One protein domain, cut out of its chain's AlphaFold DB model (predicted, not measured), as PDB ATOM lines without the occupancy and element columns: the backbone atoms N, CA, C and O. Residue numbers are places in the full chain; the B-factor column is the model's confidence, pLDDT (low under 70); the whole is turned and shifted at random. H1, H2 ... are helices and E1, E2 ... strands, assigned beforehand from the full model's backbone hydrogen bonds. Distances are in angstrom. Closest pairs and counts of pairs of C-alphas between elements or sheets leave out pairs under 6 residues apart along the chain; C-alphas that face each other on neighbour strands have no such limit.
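This is residues 4 to 102 of the 148 residues of an uncharacterized protein of Mesorhizobium sp. WSM3864 (UniProt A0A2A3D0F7). One long helix, H2, runs from a far end, where the loop of residues 41 to 52 leads into it, to a body of short pieces that its last turns reach. In that body H1 lies near the middle, between the last turns of H2 and the short parallel strands E1 and E2, with E3 close by and the small helices H3 and H4 farther along the chain. The printed part has 99 residues with four named helices and three named strands, in the order E1 H1 E2 E3 H2 H3 H4; the sheet has the order E1, E2, parallel. The class is mostly helix, though under half of the residues, 48 of 99, are in named elements. The whole is compact, with a radius of gyration of the C-alphas of 14.4 A and spans of 42 by 30 by 22 A.

E1, residues 9 to 11, and E2, residues 31 to 33, are parallel neighbours at 3 degrees, with N 11 and O 32 within hydrogen-bond range at 2.8 A. H1, residues 20 to 26, stands between them in the chain, a strand-helix-strand unit, two parallel strands joined through a helix, with a right-handed crossover. The closest C-alphas of E1 and H1 are those of Thr 9 and Phe 25, 5.6 A apart. E3, residues 38 to 40, pairs with no named strand; residues 38 to 39 pair parallel with 17 to 18, and 39 to 40 antiparallel with 93 to 94. H2, residues 53 to 73, is close to H1 but not clearly touching, Leu 26 and Val 71 having the closest C-alphas at 7.2 A, the same way at a shallow tilt of 25 degrees. H3, residues 79 to 85, is close to H2 but not clearly touching, the closest C-alphas being those of Ile 68 and Met 81 at 6.8 A. They run opposite ways at a shallow tilt of 27 degrees. The closest C-alphas of H3 and E3 are those of Ala 84 and Val 40, 5.1 A apart. H4, residues 97 to 100, is apart from H2. In H1, H2 and H3 every O i to N i+4 pair is within hydrogen-bond range; H4 is too short for one.

E1 begins at C-alpha 9 (183.070, -43.754, -10.942). H2 is 30.1 A long, from C-alpha 53 (184.398, -26.023, 21.898) to C-alpha 73 (179.332, -28.501, -7.622). H1 measures 10.1 A and H3 9.7 A. H4 ends at C-alpha 100 (170.487, -42.174, -7.151).

The two C-alphas farthest apart, those of Gly 50 and Ser 98, are 43.6 A apart. The links E3 to H2 and H3 to H4 are long. The printed part has no cut, its mean pLDDT is 91.1, and no printed residue is under 70.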
ATOM      1  N   ALA A   4     188.938 -33.863 -11.684       93.81
ATOM      2  CA  ALA A   4     190.029 -33.161 -12.355       93.81
ATOM      3  C   ALA A   4     190.839 -34.099 -13.264       93.81
ATOM      4  O   ALA A   4     191.332 -33.667 -14.297       93.81
ATOM      5  N   ALA A   5     190.925 -35.382 -12.904       96.19
ATOM      6  CA  ALA A   5     191.535 -36.425 -13.719       96.19
ATOM      7  C   ALA A   5     190.601 -36.972 -14.819       96.19
ATOM      8  O   ALA A   5     191.012 -37.846 -15.575       96.19
ATOM      9  N   GLY A   6     189.353 -36.494 -14.911       95.31
ATOM     10  CA  GLY A   6     188.389 -36.951 -15.914       95.31
ATOM     11  C   GLY A   6     187.942 -38.404 -15.736       95.31
ATOM     12  O   GLY A   6     187.540 -39.030 -16.711       95.31
ATOM     13  N   LEU A   7     188.042 -38.954 -14.521       96.56
ATOM     14  CA  LEU A   7     187.753 -40.363 -14.260       96.56
ATOM     15  C   LEU A   7     186.261 -40.614 -14.034       96.56
ATOM     16  O   LEU A   7     185.561 -39.807 -13.414       96.56
ATOM     17  N   ASP A   8     185.804 -41.774 -14.493       96.12
ATOM     18  CA  ASP A   8     184.482 -42.306 -14.181       96.12
ATOM     19  C   ASP A   8     184.469 -42.957 -12.797       96.12
ATOM     20  O   ASP A   8     185.496 -43.412 -12.284       96.12
ATOM     21  N   THR A   9     183.286 -43.026 -12.191       95.31
ATOM     22  CA  THR A   9     183.070 -43.754 -10.942       95.31
ATOM     23  C   THR A   9     182.001 -44.819 -11.128       95.31
ATOM     24  O   THR A   9     180.907 -44.579 -11.646       95.31
ATOM     25  N   LEU A  10     182.339 -46.027 -10.692       95.50
ATOM     26  CA  LEU A  10     181.465 -47.187 -10.699       95.50
ATOM     27  C   LEU A  10     181.335 -47.689  -9.275       95.50
ATOM     28  O   LEU A  10     182.334 -47.818  -8.570       95.50
ATOM     29  N   GLN A  11     180.110 -48.007  -8.883       96.44
ATOM     30  CA  GLN A  11     179.846 -48.592  -7.593       96.44
ATOM     31  C   GLN A  11     178.868 -49.759  -7.707       96.44
ATOM     32  O   GLN A  11     177.738 -49.588  -8.165       96.44
ATOM     33  N   LEU A  12     179.293 -50.943  -7.259       95.31
ATOM     34  CA  LEU A  12     178.435 -52.125  -7.236       95.31
ATOM     35  C   LEU A  12     178.095 -52.567  -5.814       95.31
ATOM     36  O   LEU A  12     178.800 -52.270  -4.848       95.31
ATOM     37  N   ARG A  13     176.951 -53.229  -5.681       92.31
ATOM     38  CA  ARG A  13     176.245 -53.442  -4.418       92.31
ATOM     39  C   ARG A  13     177.015 -54.309  -3.437       92.31
ATOM     40  O   ARG A  13     176.900 -54.086  -2.236       92.31
ATOM     41  N   GLN A  14     177.827 -55.244  -3.921       93.50
ATOM     42  CA  GLN A  14     178.679 -56.069  -3.059       93.50
ATOM     43  C   GLN A  14     179.863 -55.303  -2.442       93.50
ATOM     44  O   GLN A  14     180.504 -55.820  -1.536       93.50
ATOM     45  N   LEU A  15     180.154 -54.081  -2.909       93.44
ATOM     46  CA  LEU A  15     181.252 -53.235  -2.425       93.44
ATOM     47  C   LEU A  15     180.724 -51.953  -1.776       93.44
ATOM     48  O   LEU A  15     181.227 -50.879  -2.079       93.44
ATOM     49  N   GLN A  16     179.691 -52.056  -0.927       93.25
ATOM     50  CA  GLN A  16     179.008 -50.917  -0.297       93.25
ATOM     51  C   GLN A  16     179.950 -49.764   0.075       93.25
ATOM     52  O   GLN A  16     180.971 -49.948   0.734       93.25
ATOM     53  N   CYS A  17     179.567 -48.561  -0.334       94.19
ATOM     54  CA  CYS A  17     180.334 -47.351  -0.133       94.19
ATOM     55  C   CYS A  17     179.468 -46.361   0.631       94.19
ATOM     56  O   CYS A  17     178.434 -45.933   0.132       94.19
ATOM     57  N   ALA A  18     179.882 -46.019   1.848       92.25
ATOM     58  CA  ALA A  18     179.209 -45.052   2.695       92.25
ATOM     59  C   ALA A  18     180.151 -43.914   3.110       92.25
ATOM     60  O   ALA A  18     181.375 -44.058   3.098       92.25
ATOM     61  N   SER A  19     179.576 -42.792   3.551       89.81
ATOM     62  CA  SER A  19     180.336 -41.665   4.108       89.81
ATOM     63  C   SER A  19     181.262 -40.996   3.078       89.81
ATOM     64  O   SER A  19     180.836 -40.643   1.977       89.81
ATOM     65  N   ALA A  20     182.541 -40.817   3.416       90.50
ATOM     66  CA  ALA A  20     183.546 -40.162   2.590       90.50
ATOM     67  C   ALA A  20     183.713 -40.787   1.196       90.50
ATOM     68  O   ALA A  20     183.932 -40.060   0.225       90.50
ATOM     69  N   CYS A  21     183.580 -42.108   1.049       94.00
ATOM     70  CA  CYS A  21     183.709 -42.714  -0.274       94.00
ATOM     71  C   CYS A  21     182.518 -42.342  -1.182       94.00
ATOM     72  O   CYS A  21     182.700 -42.212  -2.391       94.00
ATOM     73  N   SER A  22     181.323 -42.093  -0.624       93.81
ATOM     74  CA  SER A  22     180.158 -41.639  -1.396       93.81
ATOM     75  C   SER A  22     180.423 -40.259  -1.994       93.81
ATOM     76  O   SER A  22     180.066 -39.996  -3.140       93.81
ATOM     77  N   LEU A  23     181.131 -39.394  -1.258       93.25
ATOM     78  CA  LEU A  23     181.602 -38.108  -1.774       93.25
ATOM     79  C   LEU A  23     182.665 -38.296  -2.865       93.25
ATOM     80  O   LEU A  23     182.623 -37.612  -3.889       93.25
ATOM     81  N   ALA A  24     183.583 -39.253  -2.706       95.38
ATOM     82  CA  ALA A  24     184.547 -39.587  -3.754       95.38
ATOM     83  C   ALA A  24     183.848 -40.073  -5.040       95.38
ATOM     84  O   ALA A  24     184.191 -39.616  -6.130       95.38
ATOM     85  N   PHE A  25     182.810 -40.908  -4.920       95.56
ATOM     86  CA  PHE A  25     181.979 -41.355  -6.042       95.56
ATOM     87  C   PHE A  25     181.353 -40.182  -6.814       95.56
ATOM     88  O   PHE A  25     181.361 -40.186  -8.048       95.56
ATOM     89  N   LEU A  26     180.882 -39.134  -6.126       94.38
ATOM     90  CA  LEU A  26     180.364 -37.923  -6.782       94.38
ATOM     91  C   LEU A  26     181.425 -37.176  -7.604       94.38
ATOM     92  O   LEU A  26     181.082 -36.420  -8.509       94.38
ATOM     93  N   GLY A  27     182.707 -37.422  -7.350       95.44
ATOM     94  CA  GLY A  27     183.797 -36.870  -8.144       95.44
ATOM     95  C   GLY A  27     183.862 -37.408  -9.576       95.44
ATOM     96  O   GLY A  27     184.575 -36.826 -10.384       95.44
ATOM     97  N   GLY A  28     183.146 -38.484  -9.920       95.50
ATOM     98  CA  GLY A  28     183.152 -39.037 -11.277       95.50
ATOM     99  C   GLY A  28     182.533 -38.099 -12.317       95.50
ATOM    100  O   GLY A  28     181.553 -37.400 -12.017       95.50
ATOM    101  N   VAL A  29     183.089 -38.097 -13.535       93.81
ATOM    102  CA  VAL A  29     182.511 -37.373 -14.687       93.81
ATOM    103  C   VAL A  29     181.299 -38.109 -15.260       93.81
ATOM    104  O   VAL A  29     180.276 -37.470 -15.513       93.81
ATOM    105  N   HIS A  30     181.364 -39.441 -15.340       92.19
ATOM    106  CA  HIS A  30     180.206 -40.325 -15.449       92.19
ATOM    107  C   HIS A  30     180.124 -41.221 -14.215       92.19
ATOM    108  O   HIS A  30     181.140 -41.611 -13.639       92.19
ATOM    109  N   ARG A  31     178.894 -41.517 -13.791       93.38
ATOM    110  CA  ARG A  31     178.616 -42.208 -12.532       93.38
ATOM    111  C   ARG A  31     177.644 -43.342 -12.770       93.38
ATOM    112  O   ARG A  31     176.553 -43.113 -13.294       93.38
ATOM    113  N   VAL A  32     178.019 -44.538 -12.345       94.00
ATOM    114  CA  VAL A  32     177.149 -45.715 -12.371       94.00
ATOM    115  C   VAL A  32     177.136 -46.319 -10.977       94.00
ATOM    116  O   VAL A  32     178.187 -46.631 -10.429       94.00
ATOM    117  N   ALA A  33     175.951 -46.474 -10.396       95.12
ATOM    118  CA  ALA A  33     175.786 -47.090  -9.089       95.12
ATOM    119  C   ALA A  33     174.624 -48.077  -9.106       95.12
ATOM    120  O   ALA A  33     173.533 -47.759  -9.588       95.12
ATOM    121  N   GLU A  34     174.841 -49.258  -8.541       95.81
ATOM    122  CA  GLU A  34     173.752 -50.194  -8.286       95.81
ATOM    123  C   GLU A  34     172.872 -49.699  -7.125       95.81
ATOM    124  O   GLU A  34     173.377 -49.101  -6.168       95.81
ATOM    125  N   PRO A  35     171.555 -49.962  -7.140       94.44
ATOM    126  CA  PRO A  35     170.683 -49.600  -6.026       94.44
ATOM    127  C   PRO A  35     171.155 -50.223  -4.705       94.44
ATOM    128  O   PRO A  35     171.425 -51.425  -4.633       94.44
ATOM    129  N   GLY A  36     171.217 -49.415  -3.648       94.44
ATOM    130  CA  GLY A  36     171.664 -49.827  -2.316       94.44
ATOM    131  C   GLY A  36     173.184 -49.896  -2.136       94.44
ATOM    132  O   GLY A  36     173.642 -50.359  -1.095       94.44
ATOM    133  N   SER A  37     173.970 -49.464  -3.125       95.81
ATOM    134  CA  SER A  37     175.438 -49.525  -3.076       95.81
ATOM    135  C   SER A  37     176.107 -48.267  -2.502       95.81
ATOM    136  O   SER A  37     177.258 -48.334  -2.070       95.81
ATOM    137  N   ILE A  38     175.388 -47.140  -2.472       95.69
ATOM    138  CA  ILE A  38     175.839 -45.852  -1.930       95.69
ATOM    139  C   ILE A  38     175.074 -45.551  -0.644       95.69
ATOM    140  O   ILE A  38     173.842 -45.598  -0.633       95.69
ATOM    141  N   GLY A  39     175.799 -45.226   0.420       93.69
ATOM    142  CA  GLY A  39     175.279 -44.894   1.738       93.69
ATOM    143  C   GLY A  39     175.590 -43.458   2.147       93.69
ATOM    144  O   GLY A  39     176.677 -42.936   1.878       93.69
ATOM    145  N   VAL A  40     174.647 -42.828   2.837       92.50
ATOM    146  CA  VAL A  40     174.810 -41.511   3.461       92.50
ATOM    147  C   VAL A  40     174.521 -41.603   4.956       92.50
ATOM    148  O   VAL A  40     173.742 -42.448   5.390       92.50
ATOM    149  N   HIS A  41     175.165 -40.745   5.738       92.56
ATOM    150  CA  HIS A  41     174.896 -40.560   7.162       92.56
ATOM    151  C   HIS A  41     175.318 -39.152   7.571       92.56
ATOM    152  O   HIS A  41     176.048 -38.482   6.828       92.56
ATOM    153  N   ARG A  42     174.899 -38.714   8.759       88.50
ATOM    154  CA  ARG A  42     175.233 -37.385   9.269       88.50
ATOM    155  C   ARG A  42     176.756 -37.197   9.297       88.50
ATOM    156  O   ARG A  42     177.434 -38.000   9.951       88.50
ATOM    157  N   PRO A  43     177.305 -36.162   8.632       84.38
ATOM    158  CA  PRO A  43     178.727 -35.866   8.708       84.38
ATOM    159  C   PRO A  43     179.167 -35.739  10.165       84.38
ATOM    160  O   PRO A  43     178.472 -35.147  10.988       84.38
ATOM    161  N   SER A  44     180.326 -36.305  10.489       83.25
ATOM    162  CA  SER A  44     180.973 -36.092  11.779       83.25
ATOM    163  C   SER A  44     182.410 -35.668  11.530       83.25
ATOM    164  O   SER A  44     183.132 -36.283  10.745       83.25
ATOM    165  N   LEU A  45     182.807 -34.570  12.159       83.88
ATOM    166  CA  LEU A  45     184.146 -34.011  12.053       83.88
ATOM    167  C   LEU A  45     184.736 -34.036  13.452       83.88
ATOM    168  O   LEU A  45     184.177 -33.446  14.374       83.88
ATOM    169  N   LYS A  46     185.835 -34.772  13.623       86.25
ATOM    170  CA  LYS A  46     186.528 -34.812  14.909       86.25
ATOM    171  C   LYS A  46     187.226 -33.466  15.150       86.25
ATOM    172  O   LYS A  46     187.925 -32.996  14.241       86.25
ATOM    173  N   PRO A  47     187.068 -32.861  16.341       88.12
ATOM    174  CA  PRO A  47     187.889 -31.730  16.756       88.12
ATOM    175  C   PRO A  47     189.378 -32.090  16.703       88.12
ATOM    176  O   PRO A  47     189.738 -33.265  16.774       88.12
ATOM    177  N   ALA A  48     190.240 -31.087  16.532       88.81
ATOM    178  CA  ALA A  48     191.676 -31.304  16.706       88.81
ATOM    179  C   ALA A  48     192.011 -31.354  18.202       88.81
ATOM    180  O   ALA A  48     191.280 -30.788  19.017       88.81
ATOM    181  N   ASP A  49     193.121 -31.995  18.553       92.25
ATOM    182  CA  ASP A  49     193.593 -32.013  19.936       92.25
ATOM    183  C   ASP A  49     193.852 -30.579  20.426       92.25
ATOM    184  O   ASP A  49     194.465 -29.772  19.726       92.25
ATOM    185  N   GLY A  50     193.345 -30.250  21.618       92.88
ATOM    186  CA  GLY A  50     193.470 -28.913  22.214       92.88
ATOM    187  C   GLY A  50     192.548 -27.835  21.627       92.88
ATOM    188  O   GLY A  50     192.684 -26.670  21.991       92.88
ATOM    189  N   MET A  51     191.619 -28.194  20.736       95.12
ATOM    190  CA  MET A  51     190.634 -27.270  20.163       95.12
ATOM    191  C   MET A  51     189.579 -26.858  21.202       95.12
ATOM    192  O   MET A  51     189.069 -27.708  21.933       95.12
ATOM    193  N   SER A  52     189.237 -25.565  21.244       95.94
ATOM    194  CA  SER A  52     188.113 -25.067  22.048       95.94
ATOM    195  C   SER A  52     186.779 -25.619  21.525       95.94
ATOM    196  O   SER A  52     186.688 -26.084  20.384       95.94
ATOM    197  N   ASN A  53     185.724 -25.577  22.342       93.31
ATOM    198  CA  ASN A  53     184.398 -26.023  21.898       93.31
ATOM    199  C   ASN A  53     183.861 -25.122  20.778       93.31
ATOM    200  O   ASN A  53     183.273 -25.612  19.816       93.31
ATOM    201  N   GLU A  54     184.118 -23.820  20.881       94.75
ATOM    202  CA  GLU A  54     183.710 -22.806  19.916       94.75
ATOM    203  C   GLU A  54     184.392 -23.035  18.558       94.75
ATOM    204  O   GLU A  54     183.734 -23.035  17.515       94.75
ATOM    205  N   ASP A  55     185.697 -23.326  18.564       94.88
ATOM    206  CA  ASP A  55     186.446 -23.653  17.345       94.88
ATOM    207  C   ASP A  55     186.012 -25.000  16.754       94.88
ATOM    208  O   ASP A  55     185.959 -25.162  15.530       94.88
ATOM    209  N   ALA A  56     185.689 -25.976  17.606       93.19
ATOM    210  CA  ALA A  56     185.185 -27.273  17.173       93.19
ATOM    211  C   ALA A  56     183.832 -27.140  16.465       93.19
ATOM    212  O   ALA A  56     183.629 -27.737  15.402       93.19
ATOM    213  N   GLU A  57     182.931 -26.328  17.016       92.81
ATOM    214  CA  GLU A  57     181.635 -26.045  16.411       92.81
ATOM    215  C   GLU A  57     181.794 -25.269  15.101       92.81
ATOM    216  O   GLU A  57     181.257 -25.694  14.075       92.81
ATOM    217  N   ALA A  58     182.621 -24.221  15.076       93.62
ATOM    218  CA  ALA A  58     182.927 -23.487  13.850       93.62
ATOM    219  C   ALA A  58     183.480 -24.419  12.758       93.62
ATOM    220  O   ALA A  58     182.996 -24.418  11.622       93.62
ATOM    221  N   ARG A  59     184.443 -25.283  13.099       92.25
ATOM    222  CA  ARG A  59     185.008 -26.273  12.171       92.25
ATOM    223  C   ARG A  59     183.951 -27.239  11.643       92.25
ATOM    224  O   ARG A  59     183.984 -27.582  10.458       92.25
ATOM    225  N   PHE A  60     183.028 -27.686  12.492       91.50
ATOM    226  CA  PHE A  60     181.932 -28.554  12.077       91.50
ATOM    227  C   PHE A  60     181.008 -27.858  11.067       91.50
ATOM    228  O   PHE A  60     180.685 -28.444  10.028       91.50
ATOM    229  N   GLN A  61     180.639 -26.600  11.328       92.38
ATOM    230  CA  GLN A  61     179.789 -25.810  10.434       92.38
ATOM    231  C   GLN A  61     180.472 -25.559   9.083       92.38
ATOM    232  O   GLN A  61     179.897 -25.859   8.035       92.38
ATOM    233  N   PHE A  62     181.727 -25.096   9.090       93.62
ATOM    234  CA  PHE A  62     182.488 -24.862   7.859       93.62
ATOM    235  C   PHE A  62     182.705 -26.148   7.055       93.62
ATOM    236  O   PHE A  62     182.540 -26.147   5.835       93.62
ATOM    237  N   GLY A  63     183.035 -27.257   7.719       92.12
ATOM    238  CA  GLY A  63     183.210 -28.543   7.048       92.12
ATOM    239  C   GLY A  63     181.910 -29.065   6.432       92.12
ATOM    240  O   GLY A  63     181.915 -29.541   5.298       92.12
ATOM    241  N   THR A  64     180.784 -28.920   7.132       91.69
ATOM    242  CA  THR A  64     179.467 -29.312   6.609       91.69
ATOM    243  C   THR A  64     179.066 -28.455   5.408       91.69
ATOM    244  O   THR A  64     178.637 -28.996   4.388       91.69
ATOM    245  N   ALA A  65     179.277 -27.138   5.482       93.00
ATOM    246  CA  ALA A  65     179.039 -26.231   4.362       93.00
ATOM    247  C   ALA A  65     179.896 -26.601   3.138       93.00
ATOM    248  O   ALA A  65     179.375 -26.681   2.028       93.00
ATOM    249  N   ALA A  66     181.180 -26.919   3.340       93.69
ATOM    250  CA  ALA A  66     182.066 -27.356   2.263       93.69
ATOM    251  C   ALA A  66     181.593 -28.663   1.599       93.69
ATOM    252  O   ALA A  66     181.663 -28.792   0.377       93.69
ATOM    253  N   ILE A  67     181.067 -29.616   2.378       92.50
ATOM    254  CA  ILE A  67     180.490 -30.855   1.833       92.50
ATOM    255  C   ILE A  67     179.242 -30.549   0.995       92.50
ATOM    256  O   ILE A  67     179.116 -31.079  -0.109       92.50
ATOM    257  N   ILE A  68     178.339 -29.689   1.478       92.38
ATOM    258  CA  ILE A  68     177.137 -29.285   0.728       92.38
ATOM    259  C   ILE A  68     177.535 -28.616  -0.594       92.38
ATOM    260  O   ILE A  68     177.030 -29.009  -1.648       92.38
ATOM    261  N   SER A  69     178.471 -27.662  -0.556       94.12
ATOM    262  CA  SER A  69     178.991 -27.009  -1.761       94.12
ATOM    263  C   SER A  69     179.570 -28.023  -2.742       94.12
ATOM    264  O   SER A  69     179.205 -28.012  -3.914       94.12
ATOM    265  N   TYR A  70     180.384 -28.967  -2.262       93.38
ATOM    266  CA  TYR A  70     180.942 -30.025  -3.101       93.38
ATOM    267  C   TYR A  70     179.854 -30.886  -3.768       93.38
ATOM    268  O   TYR A  70     179.923 -31.142  -4.971       93.38
ATOM    269  N   VAL A  71     178.824 -31.311  -3.029       92.19
ATOM    270  CA  VAL A  71     177.697 -32.093  -3.579       92.19
ATOM    271  C   VAL A  71     177.015 -31.339  -4.728       92.19
ATOM    272  O   VAL A  71     176.784 -31.919  -5.796       92.19
ATOM    273  N   VAL A  72     176.764 -30.041  -4.542       92.38
ATOM    274  CA  VAL A  72     176.137 -29.172  -5.550       92.38
ATOM    275  C   VAL A  72     177.050 -28.950  -6.758       92.38
ATOM    276  O   VAL A  72     176.594 -29.081  -7.894       92.38
ATOM    277  N   GLU A  73     178.338 -28.678  -6.550       92.38
ATOM    278  CA  GLU A  73     179.332 -28.501  -7.622       92.38
ATOM    279  C   GLU A  73     179.496 -29.763  -8.477       92.38
ATOM    280  O   GLU A  73     179.683 -29.696  -9.699       92.38
ATOM    281  N   MET A  74     179.388 -30.936  -7.850       92.50
ATOM    282  CA  MET A  74     179.360 -32.217  -8.551       92.50
ATOM    283  C   MET A  74     177.999 -32.483  -9.222       92.50
ATOM    284  O   MET A  74     177.853 -33.475  -9.936       92.50
ATOM    285  N   GLY A  75     176.996 -31.622  -9.069       89.81
ATOM    286  CA  GLY A  75     175.688 -31.762  -9.715       89.81
ATOM    287  C   GLY A  75     174.805 -32.859  -9.117       89.81
ATOM    288  O   GLY A  75     173.951 -33.393  -9.823       89.81
ATOM    289  N   ALA A  76     175.027 -33.220  -7.852       89.50
ATOM    290  CA  ALA A  76     174.157 -34.119  -7.097       89.50
ATOM    291  C   ALA A  76     173.139 -33.327  -6.257       89.50
ATOM    292  O   ALA A  76     173.408 -32.193  -5.864       89.50
ATOM    293  N   ASP A  77     171.960 -33.906  -6.010       88.31
ATOM    294  CA  ASP A  77     170.876 -33.228  -5.285       88.31
ATOM    295  C   ASP A  77     171.300 -32.890  -3.836       88.31
ATOM    296  O   ASP A  77     171.604 -33.811  -3.070       88.31
ATOM    297  N   PRO A  78     171.291 -31.607  -3.410       87.50
ATOM    298  CA  PRO A  78     171.596 -31.232  -2.029       87.50
ATOM    299  C   PRO A  78     170.645 -31.859  -0.999       87.50
ATOM    300  O   PRO A  78     171.023 -31.978   0.166       87.50
ATOM    301  N   LYS A  79     169.460 -32.351  -1.398       87.94
ATOM    302  CA  LYS A  79     168.588 -33.153  -0.517       87.94
ATOM    303  C   LYS A  79     169.248 -34.432  -0.009       87.94
ATOM    304  O   LYS A  79     168.798 -34.983   0.990       87.94
ATOM    305  N   LEU A  80     170.327 -34.903  -0.639       86.44
ATOM    306  CA  LEU A  80     171.142 -35.981  -0.077       86.44
ATOM    307  C   LEU A  80     171.732 -35.600   1.285       86.44
ATOM    308  O   LEU A  80     171.853 -36.465   2.145       86.44
ATOM    309  N   MET A  81     172.052 -34.322   1.504       88.25
ATOM    310  CA  MET A  81     172.582 -33.833   2.781       88.25
ATOM    311  C   MET A  81     171.491 -33.681   3.839       88.25
ATOM    312  O   MET A  81     171.723 -33.987   5.009       88.25
ATOM    313  N   GLU A  82     170.289 -33.279   3.427       87.56
ATOM    314  CA  GLU A  82     169.099 -33.298   4.285       87.56
ATOM    315  C   GLU A  82     168.782 -34.733   4.730       87.56
ATOM    316  O   GLU A  82     168.667 -35.004   5.926       87.56
ATOM    317  N   LEU A  83     168.751 -35.672   3.777       88.50
ATOM    318  CA  LEU A  83     168.555 -37.093   4.049       88.50
ATOM    319  C   LEU A  83     169.659 -37.649   4.950       88.50
ATOM    320  O   LEU A  83     169.362 -38.373   5.883       88.50
ATOM    321  N   ALA A  84     170.925 -37.312   4.713       87.25
ATOM    322  CA  ALA A  84     172.026 -37.753   5.565       87.25
ATOM    323  C   ALA A  84     171.860 -37.273   7.017       87.25
ATOM    324  O   ALA A  84     172.146 -38.015   7.953       87.25
ATOM    325  N   SER A  85     171.383 -36.039   7.203       85.38
ATOM    326  CA  SER A  85     171.257 -35.403   8.519       85.38
ATOM    327  C   SER A  85     170.106 -35.959   9.360       85.38
ATOM    328  O   SER A  85     170.169 -35.875  10.591       85.38
ATOM    329  N   SER A  86     169.085 -36.550   8.723       87.00
ATOM    330  CA  SER A  86     167.943 -37.162   9.414       87.00
ATOM    331  C   SER A  86     168.261 -38.510  10.074       87.00
ATOM    332  O   SER A  86     167.480 -38.970  10.905       87.00
ATOM    333  N   TYR A  87     169.413 -39.113   9.765       83.31
ATOM    334  CA  TYR A  87     169.904 -40.347  10.388       83.31
ATOM    335  C   TYR A  87     170.986 -40.055  11.424       83.31
ATOM    336  O   TYR A  87     171.646 -39.013  11.363       83.31
ATOM    337  N   ASP A  88     171.179 -40.964  12.386       83.31
ATOM    338  CA  ASP A  88     172.261 -40.819  13.353       83.31
ATOM    339  C   ASP A  88     173.652 -40.838  12.689       83.31
ATOM    340  O   ASP A  88     173.837 -41.368  11.596       83.31
ATOM    341  N   LYS A  89     174.664 -40.271  13.358       79.31
ATOM    342  CA  LYS A  89     176.059 -40.302  12.889       79.31
ATOM    343  C   LYS A  89     176.603 -41.728  12.740       79.31
ATOM    344  O   LYS A  89     177.581 -41.908  12.017       79.31
ATOM    345  N   HIS A  90     176.011 -42.706  13.429       81.81
ATOM    346  CA  HIS A  90     176.379 -44.119  13.343       81.81
ATOM    347  C   HIS A  90     175.472 -44.943  12.419       81.81
ATOM    348  O   HIS A  90     175.840 -46.065  12.069       81.81
ATOM    349  N   ASP A  91     174.345 -44.385  11.973       88.50
ATOM    350  CA  ASP A  91     173.395 -45.078  11.109       88.50
ATOM    351  C   ASP A  91     173.644 -44.742   9.643       88.50
ATOM    352  O   ASP A  91     173.730 -43.579   9.253       88.50
ATOM    353  N   ILE A  92     173.712 -45.770   8.800       90.62
ATOM    354  CA  ILE A  92     173.912 -45.603   7.360       90.62
ATOM    355  C   ILE A  92     172.591 -45.818   6.630       90.62
ATOM    356  O   ILE A  92     171.992 -46.894   6.694       90.62
ATOM    357  N   ARG A  93     172.185 -44.824   5.837       92.25
ATOM    358  CA  ARG A  93     171.073 -44.944   4.894       92.25
ATOM    359  C   ARG A  93     171.586 -45.204   3.482       92.25
ATOM    360  O   ARG A  93     172.169 -44.327   2.852       92.25
ATOM    361  N   TYR A  94     171.313 -46.398   2.962       93.50
ATOM    362  CA  TYR A  94     171.653 -46.788   1.589       93.50
ATOM    363  C   TYR A  94     170.595 -46.363   0.582       93.50
ATOM    364  O   TYR A  94     169.427 -46.691   0.767       93.50
ATOM    365  N   LEU A  95     170.995 -45.669  -0.482       91.88
ATOM    366  CA  LEU A  95     170.102 -45.044  -1.460       91.88
ATOM    367  C   LEU A  95     169.449 -46.059  -2.408       91.88
ATOM    368  O   LEU A  95     170.096 -46.969  -2.927       91.88
ATOM    369  N   SER A  96     168.165 -45.864  -2.681       90.56
ATOM    370  CA  SER A  96     167.409 -46.585  -3.706       90.56
ATOM    371  C   SER A  96     167.745 -46.090  -5.120       90.56
ATOM    372  O   SER A  96     168.380 -45.054  -5.310       90.56
ATOM    373  N   ALA A  97     167.283 -46.821  -6.139       86.62
ATOM    374  CA  ALA A  97     167.500 -46.459  -7.542       86.62
ATOM    375  C   ALA A  97     166.976 -45.051  -7.882       86.62
ATOM    376  O   ALA A  97     167.642 -44.281  -8.566       86.62
ATOM    377  N   SER A  98     165.786 -44.700  -7.388       84.50
ATOM    378  CA  SER A  98     165.152 -43.404  -7.654       84.50
ATOM    379  C   SER A  98     165.858 -42.242  -6.952       84.50
ATOM    380  O   SER A  98     165.866 -41.130  -7.474       84.50
ATOM    381  N   GLU A  99     166.474 -42.492  -5.795       86.62
ATOM    382  CA  GLU A  99     167.287 -41.507  -5.074       86.62
ATOM    383  C   GLU A  99     168.630 -41.258  -5.780       86.62
ATOM    384  O   GLU A  99     169.080 -40.117  -5.835       86.62
ATOM    385  N   LEU A 100     169.236 -42.290  -6.382       84.12
ATOM    386  CA  LEU A 100     170.487 -42.174  -7.151       84.12
ATOM    387  C   LEU A 100     170.328 -41.405  -8.469       84.12
ATOM    388  O   LEU A 100     171.259 -40.743  -8.919       84.12
ATOM    389  N   LEU A 101     169.160 -41.511  -9.102       74.31
ATOM    390  CA  LEU A 101     168.897 -40.922 -10.417       74.31
ATOM    391  C   LEU A 101     168.467 -39.454 -10.359       74.31
ATOM    392  O   LEU A 101     168.265 -38.852 -11.411       74.31
ATOM    393  N   ARG A 102     168.291 -38.881  -9.163       71.50
ATOM    394  CA  ARG A 102     167.764 -37.526  -9.004       71.50
ATOM    395  C   ARG A 102     168.848 -36.479  -9.313       71.50
ATOM    396  O   ARG A 102     169.782 -36.330  -8.524       71.50
TER     397      ARG A 102